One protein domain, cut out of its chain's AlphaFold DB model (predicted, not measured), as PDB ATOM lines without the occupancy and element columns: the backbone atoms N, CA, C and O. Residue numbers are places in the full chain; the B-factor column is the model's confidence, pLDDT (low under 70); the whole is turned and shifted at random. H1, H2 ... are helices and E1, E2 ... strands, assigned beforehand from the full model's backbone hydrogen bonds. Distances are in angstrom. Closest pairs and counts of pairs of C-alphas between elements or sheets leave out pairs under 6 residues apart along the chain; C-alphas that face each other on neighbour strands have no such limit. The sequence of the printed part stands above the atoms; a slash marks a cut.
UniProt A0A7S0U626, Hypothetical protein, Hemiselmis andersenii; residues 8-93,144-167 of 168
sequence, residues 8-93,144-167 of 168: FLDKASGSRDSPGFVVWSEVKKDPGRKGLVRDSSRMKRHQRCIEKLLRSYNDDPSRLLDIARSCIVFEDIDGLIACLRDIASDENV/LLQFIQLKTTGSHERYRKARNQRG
ATOM      1  N   PHE A   8     -59.393 -46.259 -42.082       89.50
ATOM      2  CA  PHE A   8     -58.231 -46.696 -41.323       89.50
ATOM      3  C   PHE A   8     -58.450 -48.123 -40.842       89.50
ATOM      4  O   PHE A   8     -59.557 -48.480 -40.453       89.50
ATOM      5  N   LEU A   9     -57.397 -48.938 -40.862       85.44
ATOM      6  CA  LEU A   9     -57.465 -50.310 -40.358       85.44
ATOM      7  C   LEU A   9     -57.779 -50.313 -38.862       85.44
ATOM      8  O   LEU A   9     -56.966 -49.836 -38.064       85.44
ATOM      9  N   ASP A  10     -58.900 -50.920 -38.494       83.69
ATOM     10  CA  ASP A  10     -59.177 -51.282 -37.116       83.69
ATOM     11  C   ASP A  10     -58.475 -52.611 -36.821       83.69
ATOM     12  O   ASP A  10     -58.679 -53.615 -37.498       83.69
ATOM     13  N   LYS A  11     -57.574 -52.612 -35.840       69.38
ATOM     14  CA  LYS A  11     -56.858 -53.832 -35.432       69.38
ATOM     15  C   LYS A  11     -57.582 -54.588 -34.324       69.38
ATOM     16  O   LYS A  11     -57.172 -55.705 -34.021       69.38
ATOM     17  N   ALA A  12     -58.580 -53.969 -33.695       70.50
ATOM     18  CA  ALA A  12     -59.379 -54.566 -32.636       70.50
ATOM     19  C   ALA A  12     -60.624 -55.258 -33.200       70.50
ATOM     20  O   ALA A  12     -60.998 -56.322 -32.712       70.50
ATOM     21  N   SER A  13     -61.232 -54.690 -34.244       67.00
ATOM     22  CA  SER A  13     -62.332 -55.320 -34.972       67.00
ATOM     23  C   SER A  13     -61.829 -55.922 -36.288       67.00
ATOM     24  O   SER A  13     -61.172 -55.257 -37.081       67.00
ATOM     25  N   GLY A  14     -62.079 -57.212 -36.515       65.81
ATOM     26  CA  GLY A  14     -61.727 -57.910 -37.757       65.81
ATOM     27  C   GLY A  14     -60.875 -59.164 -37.571       65.81
ATOM     28  O   GLY A  14     -60.232 -59.378 -36.544       65.81
ATOM     29  N   SER A  15     -60.878 -60.013 -38.595       67.81
ATOM     30  CA  SER A  15     -60.021 -61.196 -38.692       67.81
ATOM     31  C   SER A  15     -58.861 -60.940 -39.659       67.81
ATOM     32  O   SER A  15     -58.794 -59.911 -40.333       67.81
ATOM     33  N   ARG A  16     -57.922 -61.888 -39.755       64.56
ATOM     34  CA  ARG A  16     -56.812 -61.799 -40.717       64.56
ATOM     35  C   ARG A  16     -57.311 -61.738 -42.175       64.56
ATOM     36  O   ARG A  16     -56.659 -61.093 -42.998       64.56
ATOM     37  N   ASP A  17     -58.461 -62.353 -42.452       66.75
ATOM     38  CA  ASP A  17     -59.055 -62.465 -43.790       66.75
ATOM     39  C   ASP A  17     -60.114 -61.387 -44.072       66.75
ATOM     40  O   ASP A  17     -60.343 -61.031 -45.227       66.75
ATOM     41  N   SER A  18     -60.713 -60.822 -43.021       71.94
ATOM     42  CA  SER A  18     -61.667 -59.714 -43.099       71.94
ATOM     43  C   SER A  18     -61.302 -58.650 -42.058       71.94
ATOM     44  O   SER A  18     -61.837 -58.664 -40.942       71.94
ATOM     45  N   PRO A  19     -60.316 -57.782 -42.356       75.94
ATOM     46  CA  PRO A  19     -59.904 -56.734 -41.433       75.94
ATOM     47  C   PRO A  19     -61.027 -55.709 -41.256       75.94
ATOM     48  O   PRO A  19     -61.713 -55.370 -42.219       75.94
ATOM     49  N   GLY A  20     -61.210 -55.207 -40.036       84.56
ATOM     50  CA  GLY A  20     -62.153 -54.129 -39.771       84.56
ATOM     51  C   GLY A  20     -61.585 -52.777 -40.175       84.56
ATOM     52  O   GLY A  20     -60.373 -52.585 -40.340       84.56
ATOM     53  N   PHE A  21     -62.491 -51.818 -40.330       87.50
ATOM     54  CA  PHE A  21     -62.174 -50.470 -40.766       87.50
ATOM     55  C   PHE A  21     -62.930 -49.440 -39.946       87.50
ATOM     56  O   PHE A  21     -64.069 -49.655 -39.538       87.50
ATOM     57  N   VAL A  22     -62.295 -48.291 -39.763       87.75
ATOM     58  CA  VAL A  22     -62.925 -47.093 -39.220       87.75
ATOM     59  C   VAL A  22     -62.965 -46.036 -40.310       87.75
ATOM     60  O   VAL A  22     -61.919 -45.636 -40.828       87.75
ATOM     61  N   VAL A  23     -64.166 -45.579 -40.656       88.31
ATOM     62  CA  VAL A  23     -64.374 -44.553 -41.681       88.31
ATOM     63  C   VAL A  23     -64.121 -43.171 -41.077       88.31
ATOM     64  O   VAL A  23     -64.665 -42.829 -40.027       88.31
ATOM     65  N   TRP A  24     -63.316 -42.340 -41.741       86.69
ATOM     66  CA  TRP A  24     -62.937 -41.022 -41.219       86.69
ATOM     67  C   TRP A  24     -64.136 -40.104 -40.943       86.69
ATOM     68  O   TRP A  24     -64.170 -39.414 -39.925       86.69
ATOM     69  N   SER A  25     -65.152 -40.125 -41.807       86.44
ATOM     70  CA  SER A  25     -66.366 -39.320 -41.634       86.44
ATOM     71  C   SER A  25     -67.176 -39.712 -40.392       86.44
ATOM     72  O   SER A  25     -67.822 -38.855 -39.791       86.44
ATOM     73  N   GLU A  26     -67.112 -40.971 -39.952       85.31
ATOM     74  CA  GLU A  26     -67.717 -41.418 -38.692       85.31
ATOM     75  C   GLU A  26     -66.916 -40.924 -37.485       85.31
ATOM     76  O   GLU A  26     -67.496 -40.476 -36.502       85.31
ATOM     77  N   VAL A  27     -65.582 -40.929 -37.576       84.75
ATOM     78  CA  VAL A  27     -64.694 -40.405 -36.520       84.75
ATOM     79  C   VAL A  27     -64.873 -38.900 -36.338       84.75
ATOM     80  O   VAL A  27     -64.805 -38.405 -35.216       84.75
ATOM     81  N   LYS A  28     -65.131 -38.157 -37.423       83.06
ATOM     82  CA  LYS A  28     -65.475 -36.729 -37.331       83.06
ATOM     83  C   LYS A  28     -66.765 -36.500 -36.534       83.06
ATOM     84  O   LYS A  28     -66.857 -35.498 -35.832       83.06
ATOM     85  N   LYS A  29     -67.746 -37.404 -36.649       85.75
ATOM     86  CA  LYS A  29     -69.037 -37.323 -35.943       85.75
ATOM     87  C   LYS A  29     -68.943 -37.789 -34.491       85.75
ATOM     88  O   LYS A  29     -69.654 -37.257 -33.647       85.75
ATOM     89  N   ASP A  30     -68.062 -38.746 -34.206       82.88
ATOM     90  CA  ASP A  30     -67.807 -39.268 -32.863       82.88
ATOM     91  C   ASP A  30     -66.303 -39.215 -32.525       82.88
ATOM     92  O   ASP A  30     -65.547 -40.156 -32.810       82.88
ATOM     93  N   PRO A  31     -65.846 -38.125 -31.873       77.38
ATOM     94  CA  PRO A  31     -64.456 -37.962 -31.460       77.38
ATOM     95  C   PRO A  31     -63.937 -39.058 -30.518       77.38
ATOM     96  O   PRO A  31     -62.719 -39.246 -30.449       77.38
ATOM     97  N   GLY A  32     -64.812 -39.809 -29.834       78.06
ATOM     98  CA  GLY A  32     -64.426 -40.960 -29.010       78.06
ATOM     99  C   GLY A  32     -63.729 -42.061 -29.819       78.06
ATOM    100  O   GLY A  32     -62.901 -42.803 -29.290       78.06
ATOM    101  N   ARG A  33     -63.963 -42.106 -31.138       77.50
ATOM    102  CA  ARG A  33     -63.359 -43.074 -32.072       77.50
ATOM    103  C   ARG A  33     -61.961 -42.678 -32.555       77.50
ATOM    104  O   ARG A  33     -61.307 -43.478 -33.227       77.50
ATOM    105  N   LYS A  34     -61.441 -41.493 -32.190       76.44
ATOM    106  CA  LYS A  34     -60.081 -41.043 -32.567       76.44
ATOM    107  C   LYS A  34     -58.985 -42.024 -32.128       76.44
ATOM    108  O   LYS A  34     -57.980 -42.168 -32.825       76.44
ATOM    109  N   GLY A  35     -59.187 -42.728 -31.009       72.62
ATOM    110  CA  GLY A  35     -58.258 -43.754 -30.522       72.62
ATOM    111  C   GLY A  35     -58.012 -44.878 -31.535       72.62
ATOM    112  O   GLY A  35     -56.866 -45.280 -31.735       72.62
ATOM    113  N   LEU A  36     -59.052 -45.297 -32.263       69.44
ATOM    114  CA  LEU A  36     -58.966 -46.375 -33.253       69.44
ATOM    115  C   LEU A  36     -58.097 -45.975 -34.458       69.44
ATOM    116  O   LEU A  36     -57.263 -46.750 -34.930       69.44
ATOM    117  N   VAL A  37     -58.216 -44.721 -34.909       75.12
ATOM    118  CA  VAL A  37     -57.367 -44.169 -35.978       75.12
ATOM    119  C   VAL A  37     -55.909 -44.085 -35.521       75.12
ATOM    120  O   VAL A  37     -55.000 -44.447 -36.274       75.12
ATOM    121  N   ARG A  38     -55.657 -43.684 -34.270       66.56
ATOM    122  CA  ARG A  38     -54.300 -43.641 -33.701       66.56
ATOM    123  C   ARG A  38     -53.656 -45.030 -33.655       66.56
ATOM    124  O   ARG A  38     -52.491 -45.184 -34.026       66.56
ATOM    125  N   ASP A  39     -54.414 -46.055 -33.277       63.84
ATOM    126  CA  ASP A  39     -53.925 -47.437 -33.189       63.84
ATOM    127  C   ASP A  39     -53.643 -48.066 -34.566       63.84
ATOM    128  O   ASP A  39     -52.753 -48.925 -34.726       63.84
ATOM    129  N   SER A  40     -54.322 -47.580 -35.605       64.19
ATOM    130  CA  SER A  40     -53.990 -47.894 -36.995       64.19
ATOM    131  C   SER A  40     -52.602 -47.346 -37.389       64.19
ATOM    132  O   SER A  40     -51.827 -48.057 -38.039       64.19
ATOM    133  N   SER A  41     -52.225 -46.173 -36.858       74.12
ATOM    134  CA  SER A  41     -51.045 -45.362 -37.220       74.12
ATOM    135  C   SER A  41     -49.900 -45.429 -36.196       74.12
ATOM    136  O   SER A  41     -49.199 -44.451 -35.940       74.12
ATOM    137  N   ARG A  42     -49.692 -46.596 -35.570       78.75
ATOM    138  CA  ARG A  42     -48.598 -46.780 -34.600       78.75
ATOM    139  C   ARG A  42     -47.224 -46.559 -35.238       78.75
ATOM    140  O   ARG A  42     -46.930 -47.107 -36.307       78.75
ATOM    141  N   MET A  43     -46.353 -45.882 -34.487       89.19
ATOM    142  CA  MET A  43     -44.938 -45.737 -34.826       89.19
ATOM    143  C   MET A  43     -44.283 -47.087 -35.123       89.19
ATOM    144  O   MET A  43     -44.630 -48.134 -34.553       89.19
ATOM    145  N   LYS A  44     -43.302 -47.067 -36.027       89.38
ATOM    146  CA  LYS A  44     -42.480 -48.240 -36.305       89.38
ATOM    147  C   LYS A  44     -41.791 -48.700 -35.012       89.38
ATOM    148  O   LYS A  44     -41.211 -47.912 -34.278       89.38
ATOM    149  N   ARG A  45     -41.857 -50.007 -34.738       90.69
ATOM    150  CA  ARG A  45     -41.192 -50.612 -33.572       90.69
ATOM    151  C   ARG A  45     -39.676 -50.418 -33.667       90.69
ATOM    152  O   ARG A  45     -39.124 -50.668 -34.736       90.69
ATOM    153  N   HIS A  46     -39.018 -50.107 -32.551       93.00
ATOM    154  CA  HIS A  46     -37.562 -49.906 -32.461       93.00
ATOM    155  C   HIS A  46     -36.760 -51.005 -33.182       93.00
ATOM    156  O   HIS A  46     -35.935 -50.702 -34.037       93.00
ATOM    157  N   GLN A  47     -37.091 -52.284 -32.959       93.00
ATOM    158  CA  GLN A  47     -36.392 -53.406 -33.594       93.00
ATOM    159  C   GLN A  47     -36.475 -53.345 -35.125       93.00
ATOM    160  O   GLN A  47     -35.510 -53.610 -35.834       93.00
ATOM    161  N   ARG A  48     -37.632 -52.931 -35.653       90.50
ATOM    162  CA  ARG A  48     -37.854 -52.769 -37.095       90.50
ATOM    163  C   ARG A  48     -37.106 -51.566 -37.662       90.50
ATOM    164  O   ARG A  48     -36.798 -51.595 -38.851       90.50
ATOM    165  N   CYS A  49     -36.873 -50.529 -36.859       93.06
ATOM    166  CA  CYS A  49     -36.049 -49.382 -37.231       93.06
ATOM    167  C   CYS A  49     -34.590 -49.815 -37.383       93.06
ATOM    168  O   CYS A  49     -34.029 -49.649 -38.462       93.06
ATOM    169  N   ILE A  50     -34.039 -50.471 -36.355       92.44
ATOM    170  CA  ILE A  50     -32.660 -50.984 -36.334       92.44
ATOM    171  C   ILE A  50     -32.423 -51.937 -37.508       92.44
ATOM    172  O   ILE A  50     -31.508 -51.743 -38.301       92.44
ATOM    173  N   GLU A  51     -33.307 -52.921 -37.701       90.94
ATOM    174  CA  GLU A  51     -33.201 -53.851 -38.829       90.94
ATOM    175  C   GLU A  51     -33.193 -53.153 -40.195       90.94
ATOM    176  O   GLU A  51     -32.602 -53.665 -41.139       90.94
ATOM    177  N   LYS A  52     -33.915 -52.036 -40.345       87.56
ATOM    178  CA  LYS A  52     -34.002 -51.313 -41.619       87.56
ATOM    179  C   LYS A  52     -32.772 -50.435 -41.844       87.56
ATOM    180  O   LYS A  52     -32.301 -50.362 -42.975       87.56
ATOM    181  N   LEU A  53     -32.255 -49.827 -40.780       90.94
ATOM    182  CA  LEU A  53     -31.010 -49.061 -40.777       90.94
ATOM    183  C   LEU A  53     -29.837 -49.901 -41.279       90.94
ATOM    184  O   LEU A  53     -29.309 -49.619 -42.356       90.94
ATOM    185  N   LEU A  54     -29.564 -51.001 -40.574       89.31
ATOM    186  CA  LEU A  54     -28.445 -51.902 -40.863       89.31
ATOM    187  C   LEU A  54     -28.524 -52.505 -42.275       89.31
ATOM    188  O   LEU A  54     -27.512 -52.725 -42.927       89.31
ATOM    189  N   ARG A  55     -29.736 -52.790 -42.774       85.50
ATOM    190  CA  ARG A  55     -29.920 -53.532 -44.038       85.50
ATOM    191  C   ARG A  55     -30.089 -52.675 -45.280       85.50
ATOM    192  O   ARG A  55     -30.005 -53.196 -46.387       85.50
ATOM    193  N   SER A  56     -30.527 -51.430 -45.138       85.56
ATOM    194  CA  SER A  56     -30.999 -50.648 -46.290       85.56
ATOM    195  C   SER A  56     -30.444 -49.238 -46.335       85.56
ATOM    196  O   SER A  56     -30.521 -48.607 -47.389       85.56
ATOM    197  N   TYR A  57     -29.900 -48.747 -45.222       87.00
ATOM    198  CA  TYR A  57     -29.472 -47.361 -45.110       87.00
ATOM    199  C   TYR A  57     -28.008 -47.185 -44.721       87.00
ATOM    200  O   TYR A  57     -27.591 -46.038 -44.619       87.00
ATOM    201  N   ASN A  58     -27.225 -48.269 -44.625       86.75
ATOM    202  CA  ASN A  58     -25.799 -48.217 -44.281       86.75
ATOM    203  C   ASN A  58     -25.570 -47.413 -42.990       86.75
ATOM    204  O   ASN A  58     -24.780 -46.477 -42.962       86.75
ATOM    205  N   ASP A  59     -26.375 -47.732 -41.974       89.12
ATOM    206  CA  ASP A  59     -26.355 -47.128 -40.638       89.12
ATOM    207  C   ASP A  59     -26.640 -45.624 -40.560       89.12
ATOM    208  O   ASP A  59     -26.479 -45.027 -39.501       89.12
ATOM    209  N   ASP A  60     -27.160 -45.017 -41.630       92.19
ATOM    210  CA  ASP A  60     -27.554 -43.608 -41.645       92.19
ATOM    211  C   ASP A  60     -29.020 -43.409 -41.184       92.19
ATOM    212  O   ASP A  60     -29.958 -43.677 -41.955       92.19
ATOM    213  N   PRO A  61     -29.261 -42.920 -39.947       90.69
ATOM    214  CA  PRO A  61     -30.603 -42.711 -39.399       90.69
ATOM    215  C   PRO A  61     -31.394 -41.623 -40.124       90.69
ATOM    216  O   PRO A  61     -32.626 -41.683 -40.106       90.69
ATOM    217  N   SER A  62     -30.736 -40.684 -40.816       90.94
ATOM    218  CA  SER A  62     -31.420 -39.610 -41.552       90.94
ATOM    219  C   SER A  62     -32.293 -40.143 -42.697       90.94
ATOM    220  O   SER A  62     -33.236 -39.493 -43.144       90.94
ATOM    221  N   ARG A  63     -32.038 -41.380 -43.140       91.50
ATOM    222  CA  ARG A  63     -32.758 -42.045 -44.235       91.50
ATOM    223  C   ARG A  63     -33.968 -42.854 -43.761       91.50
ATOM    224  O   ARG A  63     -34.696 -43.419 -44.588       91.50
ATOM    225  N   LEU A  64     -34.217 -42.923 -42.450       93.38
ATOM    226  CA  LEU A  64     -35.332 -43.665 -41.864       93.38
ATOM    227  C   LEU A  64     -36.619 -42.821 -41.814       93.38
ATOM    228  O   LEU A  64     -37.068 -42.380 -40.764       93.38
ATOM    229  N   LEU A  65     -37.250 -42.655 -42.976       94.75
ATOM    230  CA  LEU A  65     -38.384 -41.736 -43.180       94.75
ATOM    231  C   LEU A  65     -39.776 -42.318 -42.858       94.75
ATOM    232  O   LEU A  65     -40.789 -41.782 -43.294       94.75
ATOM    233  N   ASP A  66     -39.840 -43.470 -42.187       94.00
ATOM    234  CA  ASP A  66     -41.089 -44.199 -41.923       94.00
ATOM    235  C   ASP A  66     -41.194 -44.673 -40.465       94.00
ATOM    236  O   ASP A  66     -41.653 -45.791 -40.187       94.00
ATOM    237  N   ILE A  67     -40.720 -43.837 -39.533       94.31
ATOM    238  CA  ILE A  67     -40.934 -44.006 -38.088       94.31
ATOM    239  C   ILE A  67     -42.380 -43.636 -37.754       94.31
ATOM    240  O   ILE A  67     -43.144 -44.514 -37.339       94.31
ATOM    241  N   ALA A  68     -42.762 -42.378 -37.992       93.25
ATOM    242  CA  ALA A  68     -44.146 -41.924 -37.993       93.25
ATOM    243  C   ALA A  68     -44.788 -42.291 -39.335       93.25
ATOM    244  O   ALA A  68     -44.277 -41.942 -40.402       93.25
ATOM    245  N   ARG A  69     -45.869 -43.077 -39.300       92.62
ATOM    246  CA  ARG A  69     -46.478 -43.591 -40.528       92.62
ATOM    247  C   ARG A  69     -47.954 -43.926 -40.385       92.62
ATOM    248  O   ARG A  69     -48.380 -44.426 -39.344       92.62
ATOM    249  N   SER A  70     -48.698 -43.746 -41.470       91.94
ATOM    250  CA  SER A  70     -50.117 -44.086 -41.564       91.94
ATOM    251  C   SER A  70     -50.464 -44.736 -42.905       91.94
ATOM    252  O   SER A  70     -49.698 -44.692 -43.869       91.94
ATOM    253  N   CYS A  71     -51.623 -45.385 -42.955       91.31
ATOM    254  CA  CYS A  71     -52.185 -45.970 -44.162       91.31
ATOM    255  C   CYS A  71     -53.668 -45.612 -44.231       91.31
ATOM    256  O   CYS A  71     -54.420 -46.001 -43.339       91.31
ATOM    257  N   ILE A  72     -54.062 -44.927 -45.300       92.81
ATOM    258  CA  ILE A  72     -55.449 -44.575 -45.599       92.81
ATOM    259  C   ILE A  72     -55.921 -45.466 -46.743       92.81
ATOM    260  O   ILE A  72     -55.199 -45.693 -47.717       92.81
ATOM    261  N   VAL A  73     -57.117 -46.010 -46.589       92.44
ATOM    262  CA  VAL A  73     -57.672 -47.047 -47.451       92.44
ATOM    263  C   VAL A  73     -58.905 -46.506 -48.158       92.44
ATOM    264  O   VAL A  73     -59.725 -45.840 -47.534       92.44
ATOM    265  N   PHE A  74     -59.044 -46.814 -49.443       92.88
ATOM    266  CA  PHE A  74     -60.137 -46.343 -50.288       92.88
ATOM    267  C   PHE A  74     -60.792 -47.510 -51.019       92.88
ATOM    268  O   PHE A  74     -60.111 -48.457 -51.411       92.88
ATOM    269  N   GLU A  75     -62.105 -47.451 -51.211       91.31
ATOM    270  CA  GLU A  75     -62.832 -48.434 -52.024       91.31
ATOM    271  C   GLU A  75     -62.521 -48.260 -53.517       91.31
ATOM    272  O   GLU A  75     -62.355 -49.247 -54.233       91.31
ATOM    273  N   ASP A  76     -62.359 -47.011 -53.960       91.25
ATOM    274  CA  ASP A  76     -62.169 -46.633 -55.356       91.25
ATOM    275  C   ASP A  76     -60.981 -45.675 -55.567       91.25
ATOM    276  O   ASP A  76     -60.380 -45.129 -54.633       91.25
ATOM    277  N   ILE A  77     -60.594 -45.524 -56.838       92.00
ATOM    278  CA  ILE A  77     -59.467 -44.676 -57.242       92.00
ATOM    279  C   ILE A  77     -59.791 -43.186 -57.127       92.00
ATOM    280  O   ILE A  77     -58.893 -42.394 -56.846       92.00
ATOM    281  N   ASP A  78     -61.057 -42.805 -57.287       92.88
ATOM    282  CA  ASP A  78     -61.485 -41.409 -57.245       92.88
ATOM    283  C   ASP A  78     -61.341 -40.831 -55.835       92.88
ATOM    284  O   ASP A  78     -60.783 -39.745 -55.668       92.88
ATOM    285  N   GLY A  79     -61.733 -41.584 -54.803       92.06
ATOM    286  CA  GLY A  79     -61.535 -41.220 -53.404       92.06
ATOM    287  C   GLY A  79     -60.056 -41.115 -53.028       92.06
ATOM    288  O   GLY A  79     -59.665 -40.200 -52.299       92.06
ATOM    289  N   LEU A  80     -59.214 -42.001 -53.572       94.31
ATOM    290  CA  LEU A  80     -57.761 -41.925 -53.397       94.31
ATOM    291  C   LEU A  80     -57.191 -40.649 -54.030       94.31
ATOM    292  O   LEU A  80     -56.402 -39.949 -53.393       94.31
ATOM    293  N   ILE A  81     -57.588 -40.335 -55.268       94.75
ATOM    294  CA  ILE A  81     -57.152 -39.127 -55.983       94.75
ATOM    295  C   ILE A  81     -57.628 -37.868 -55.256       94.75
ATOM    296  O   ILE A  81     -56.849 -36.924 -55.120       94.75
ATOM    297  N   ALA A  82     -58.871 -37.850 -54.769       94.00
ATOM    298  CA  ALA A  82     -59.407 -36.744 -53.984       94.00
ATOM    299  C   ALA A  82     -58.569 -36.512 -52.722       94.00
ATOM    300  O   ALA A  82     -58.082 -35.407 -52.514       94.00
ATOM    301  N   CYS A  83     -58.282 -37.566 -51.950       95.12
ATOM    302  CA  CYS A  83     -57.437 -37.448 -50.764       95.12
ATOM    303  C   CYS A  83     -56.012 -36.975 -51.091       95.12
ATOM    304  O   CYS A  83     -55.454 -36.167 -50.353       95.12
ATOM    305  N   LEU A  84     -55.413 -37.447 -52.191       95.44
ATOM    306  CA  LEU A  84     -54.093 -36.980 -52.620       95.44
ATOM    307  C   LEU A  84     -54.103 -35.484 -52.964       95.44
ATOM    308  O   LEU A  84     -53.150 -34.784 -52.628       95.44
ATOM    309  N   ARG A  85     -55.161 -35.000 -53.627       95.81
ATOM    310  CA  ARG A  85     -55.340 -33.572 -53.927       95.81
ATOM    311  C   ARG A  85     -55.507 -32.757 -52.652       95.81
ATOM    312  O   ARG A  85     -54.818 -31.754 -52.527       95.81
ATOM    313  N   ASP A  86     -56.328 -33.228 -51.714       95.12
ATOM    314  CA  ASP A  86     -56.530 -32.570 -50.421       95.12
ATOM    315  C   ASP A  86     -55.188 -32.406 -49.685       95.12
ATOM    316  O   ASP A  86     -54.834 -31.293 -49.306       95.12
ATOM    317  N   ILE A  87     -54.390 -33.481 -49.586       95.56
ATOM    318  CA  ILE A  87     -53.045 -33.454 -48.977       95.56
ATOM    319  C   ILE A  87     -52.118 -32.476 -49.710       95.56
ATOM    320  O   ILE A  87     -51.364 -31.754 -49.069       95.56
ATOM    321  N   ALA A  88     -52.138 -32.467 -51.045       96.62
ATOM    322  CA  ALA A  88     -51.278 -31.592 -51.841       96.62
ATOM    323  C   ALA A  88     -51.680 -30.111 -51.775       96.62
ATOM    324  O   ALA A  88     -50.852 -29.254 -52.074       96.62
ATOM    325  N   SER A  89     -52.933 -29.819 -51.421       96.81
ATOM    326  CA  SER A  89     -53.455 -28.457 -51.269       96.81
ATOM    327  C   SER A  89     -53.392 -27.916 -49.839       96.81
ATOM    328  O   SER A  89     -53.683 -26.740 -49.638       96.81
ATOM    329  N   ASP A  90     -53.051 -28.749 -48.854       96.62
ATOM    330  CA  ASP A  90     -52.985 -28.344 -47.449       96.62
ATOM    331  C   ASP A  90     -51.709 -27.533 -47.178       96.62
ATOM    332  O   ASP A  90     -50.595 -28.043 -47.279       96.62
ATOM    333  N   GLU A  91     -51.876 -26.267 -46.797       97.00
ATOM    334  CA  GLU A  91     -50.780 -25.346 -46.467       97.00
ATOM    335  C   GLU A  91     -49.946 -25.788 -45.254       97.00
ATOM    336  O   GLU A  91     -48.793 -25.387 -45.108       97.00
ATOM    337  N   ASN A  92     -50.501 -26.653 -44.401       97.19
ATOM    338  CA  ASN A  92     -49.818 -27.195 -43.230       97.19
ATOM    339  C   ASN A  92     -49.001 -28.452 -43.552       97.19
ATOM    340  O   ASN A  92     -48.438 -29.075 -42.644       97.19
ATOM    341  N   VAL A  93     -48.940 -28.855 -44.823       97.38
ATOM    342  CA  VAL A  93     -48.247 -30.056 -45.277       97.38
ATOM    343  C   VAL A  93     -47.209 -29.698 -46.331       97.38
ATOM    344  O   VAL A  93     -47.494 -29.054 -47.334       97.38
ATOM    345  N   LEU A 144     -55.839 -48.834 -52.261       91.88
ATOM    346  CA  LEU A 144     -57.158 -49.385 -52.587       91.88
ATOM    347  C   LEU A 144     -57.441 -50.649 -51.767       91.88
ATOM    348  O   LEU A 144     -56.553 -51.489 -51.590       91.88
ATOM    349  N   LEU A 145     -58.691 -50.823 -51.341       89.12
ATOM    350  CA  LEU A 145     -59.170 -51.930 -50.509       89.12
ATOM    351  C   LEU A 145     -58.773 -53.301 -51.079       89.12
ATOM    352  O   LEU A 145     -58.295 -54.161 -50.344       89.12
ATOM    353  N   GLN A 146     -58.838 -53.474 -52.401       86.62
ATOM    354  CA  GLN A 146     -58.420 -54.704 -53.088       86.62
ATOM    355  C   GLN A 146     -56.951 -55.110 -52.835       86.62
ATOM    356  O   GLN A 146     -56.614 -56.290 -52.881       86.62
ATOM    357  N   PHE A 147     -56.061 -54.161 -52.522       86.06
ATOM    358  CA  PHE A 147     -54.648 -54.437 -52.231       86.06
ATOM    359  C   PHE A 147     -54.368 -54.669 -50.738       86.06
ATOM    360  O   PHE A 147     -53.239 -55.017 -50.376       86.06
ATOM    361  N   ILE A 148     -55.366 -54.526 -49.856       80.94
ATOM    362  CA  ILE A 148     -55.192 -54.809 -48.426       80.94
ATOM    363  C   ILE A 148     -54.917 -56.268 -48.167       80.94
ATOM    364  O   ILE A 148     -54.024 -56.558 -47.376       80.94
ATOM    365  N   GLN A 149     -55.623 -57.174 -48.840       69.00
ATOM    366  CA  GLN A 149     -55.415 -58.601 -48.625       69.00
ATOM    367  C   GLN A 149     -53.955 -58.970 -48.907       69.00
ATOM    368  O   GLN A 149     -53.326 -59.627 -48.091       69.00
ATOM    369  N   LEU A 150     -53.338 -58.424 -49.958       70.44
ATOM    370  CA  LEU A 150     -51.907 -58.625 -50.236       70.44
ATOM    371  C   LEU A 150     -50.981 -58.042 -49.149       70.44
ATOM    372  O   LEU A 150     -49.855 -58.511 -48.960       70.44
ATOM    373  N   LYS A 151     -51.448 -57.036 -48.405       68.62
ATOM    374  CA  LYS A 151     -50.747 -56.455 -47.254       68.62
ATOM    375  C   LYS A 151     -50.923 -57.292 -45.978       68.62
ATOM    376  O   LYS A 151     -49.992 -57.335 -45.173       68.62
ATOM    377  N   THR A 152     -52.069 -57.952 -45.789       64.25
ATOM    378  CA  THR A 152     -52.446 -58.646 -44.541       64.25
ATOM    379  C   THR A 152     -52.247 -60.168 -44.572       64.25
ATOM    380  O   THR A 152     -51.861 -60.733 -43.548       64.25
ATOM    381  N   THR A 153     -52.402 -60.848 -45.713       56.50
ATOM    382  CA  THR A 153     -52.409 -62.328 -45.827       56.50
ATOM    383  C   THR A 153     -51.019 -62.984 -45.873       56.50
ATOM    384  O   THR A 153     -50.807 -64.020 -46.498       56.50
ATOM    385  N   GLY A 154     -50.008 -62.405 -45.221       56.84
ATOM    386  CA  GLY A 154     -48.649 -62.975 -45.198       56.84
ATOM    387  C   GLY A 154     -47.862 -62.813 -46.510       56.84
ATOM    388  O   GLY A 154     -46.647 -63.004 -46.516       56.84
ATOM    389  N   SER A 155     -48.487 -62.350 -47.597       56.81
ATOM    390  CA  SER A 155     -47.793 -61.908 -48.818       56.81
ATOM    391  C   SER A 155     -46.798 -60.777 -48.534       56.81
ATOM    392  O   SER A 155     -45.682 -60.800 -49.050       56.81
ATOM    393  N   HIS A 156     -47.112 -59.861 -47.611       61.94
ATOM    394  CA  HIS A 156     -46.152 -58.858 -47.135       61.94
ATOM    395  C   HIS A 156     -44.960 -59.469 -46.371       61.94
ATOM    396  O   HIS A 156     -43.836 -58.970 -46.465       61.94
ATOM    397  N   GLU A 157     -45.162 -60.567 -45.636       62.97
ATOM    398  CA  GLU A 157     -44.062 -61.293 -44.987       62.97
ATOM    399  C   GLU A 157     -43.199 -62.034 -46.009       62.97
ATOM    400  O   GLU A 157     -41.973 -61.976 -45.921       62.97
ATOM    401  N   ARG A 158     -43.818 -62.672 -47.010       62.84
ATOM    402  CA  ARG A 158     -43.119 -63.318 -48.133       62.84
ATOM    403  C   ARG A 158     -42.314 -62.304 -48.941       62.84
ATOM    404  O   ARG A 158     -41.139 -62.544 -49.194       62.84
ATOM    405  N   TYR A 159     -42.889 -61.137 -49.240       64.19
ATOM    406  CA  TYR A 159     -42.172 -60.011 -49.839       64.19
ATOM    407  C   TYR A 159     -40.977 -59.589 -48.982       64.19
ATOM    408  O   TYR A 159     -39.867 -59.464 -49.492       64.19
ATOM    409  N   ARG A 160     -41.166 -59.409 -47.666       67.25
ATOM    410  CA  ARG A 160     -40.059 -59.064 -46.764       67.25
ATOM    411  C   ARG A 160     -38.954 -60.119 -46.791       67.25
ATOM    412  O   ARG A 160     -37.793 -59.734 -46.837       67.25
ATOM    413  N   LYS A 161     -39.296 -61.410 -46.797       67.06
ATOM    414  CA  LYS A 161     -38.324 -62.513 -46.898       67.06
ATOM    415  C   LYS A 161     -37.571 -62.483 -48.233       67.06
ATOM    416  O   LYS A 161     -36.346 -62.446 -48.215       67.06
ATOM    417  N   ALA A 162     -38.282 -62.403 -49.358       63.09
ATOM    418  CA  ALA A 162     -37.684 -62.355 -50.694       63.09
ATOM    419  C   ALA A 162     -36.801 -61.112 -50.892       63.09
ATOM    420  O   ALA A 162     -35.695 -61.206 -51.409       63.09
ATOM    421  N   ARG A 163     -37.244 -59.938 -50.427       64.94
ATOM    422  CA  ARG A 163     -36.440 -58.710 -50.461       64.94
ATOM    423  C   ARG A 163     -35.195 -58.818 -49.587       64.94
ATOM    424  O   ARG A 163     -34.138 -58.372 -50.005       64.94
ATOM    425  N   ASN A 164     -35.311 -59.389 -48.389       62.97
ATOM    426  CA  ASN A 164     -34.166 -59.556 -47.495       62.97
ATOM    427  C   ASN A 164     -33.091 -60.488 -48.088       62.97
ATOM    428  O   ASN A 164     -31.930 -60.343 -47.734       62.97
ATOM    429  N   GLN A 165     -33.461 -61.410 -48.984       62.41
ATOM    430  CA  GLN A 165     -32.513 -62.252 -49.726       62.41
ATOM    431  C   GLN A 165     -31.823 -61.514 -50.883       62.41
ATOM    432  O   GLN A 165     -30.779 -61.958 -51.342       62.41
ATOM    433  N   ARG A 166     -32.369 -60.380 -51.342       60.31
ATOM    434  CA  ARG A 166     -31.772 -59.522 -52.383       60.31
ATOM    435  C   ARG A 166     -30.776 -58.503 -51.808       60.31
ATOM    436  O   ARG A 166     -30.595 -57.444 -52.404       60.31
ATOM    437  N   GLY A 167     -30.213 -58.771 -50.628       49.66
ATOM    438  CA  GLY A 167     -29.240 -57.883 -49.991       49.66
ATOM    439  C   GLY A 167     -28.097 -57.550 -50.953       49.66
ATOM    440  O   GLY A 167     -27.537 -58.455 -51.566       49.66
TER     441      GLY A 167
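AT A GLANCE: This is residues 8 to 93 and 144 to 167 of the 168 residues of the protein "Hypothetical protein" of Hemiselmis andersenii (UniProt A0A7S0U626). A loose, open frame: at one end H2 packs on the hairpin E1 and E2, E3 passes the start of E1, and two arms reach toward the other end, one ending in H3, the other made of H5 and H6. Residues 84 to 93, of which 84 to 89 belong to H4, stick out. The printed part has 110 residues, in the order E1 E2 H1 H2 H3 E3 H4 H5 H6, class mixed, with one antiparallel sheet, E1 - E2. It is loose, with a radius of gyration of the C-alphas of 16.3 A, and spans 45 by 37 by 28 A.

HOW THE PARTS SIT: E1, residues 8 to 14, and E2, residues 19 to 23, form an antiparallel hairpin; N 8 and O 22, 2.9 A apart, are within hydrogen-bond range. H1, residues 24 to 29, and H2, residues 31 to 40, are close but not clearly touching, with closest C-alphas Val 27 and Arg 33 at 5.4 A. The closest C-alphas of E1 and H2, Leu 9 and Ser 40, are 5.4 A apart. H3, residues 46 to 57, touches no helix. E3, residues 69 to 74, pairs with no named strand; its closest C-alpha to E1 is Ile 72, 5.5 A from that of Phe 8. The C-alpha of Phe 74 is 5.9 A from that of Leu 80 in H4, residues 77 to 89, and 5.7 A from that of Leu 145 in H5, residues 145 to 152. H6, residues 155 to 165, is close but not clearly touching H5, at a steep tilt of 55 degrees, with closest C-alphas Leu 150 and His 156 at 6.5 A. H3 and H6 are only just apart, at 8.1 A. Every O i to N i+4 pair is within hydrogen-bond range in H1, H3, H4 and H6, but 3 of 6 in H2 and 2 of 4 in H5.

IN THESE COORDINATES: E1 begins at C-alpha 8 (-58.231, -46.696, -41.323); H6 ends at C-alpha 165 (-32.513, -62.252, -49.726). H4 is 18.3 A long, E3 17.0 A, H2 15.5 A.

THE WHOLE: Residues 94 to 143 are not printed; C-alphas 93 and 144 are 22.5 A apart. The link from H3 to E3 is long. Mean pLDDT of the printed part is 82.1; residues 151 to 167 are among those under 70.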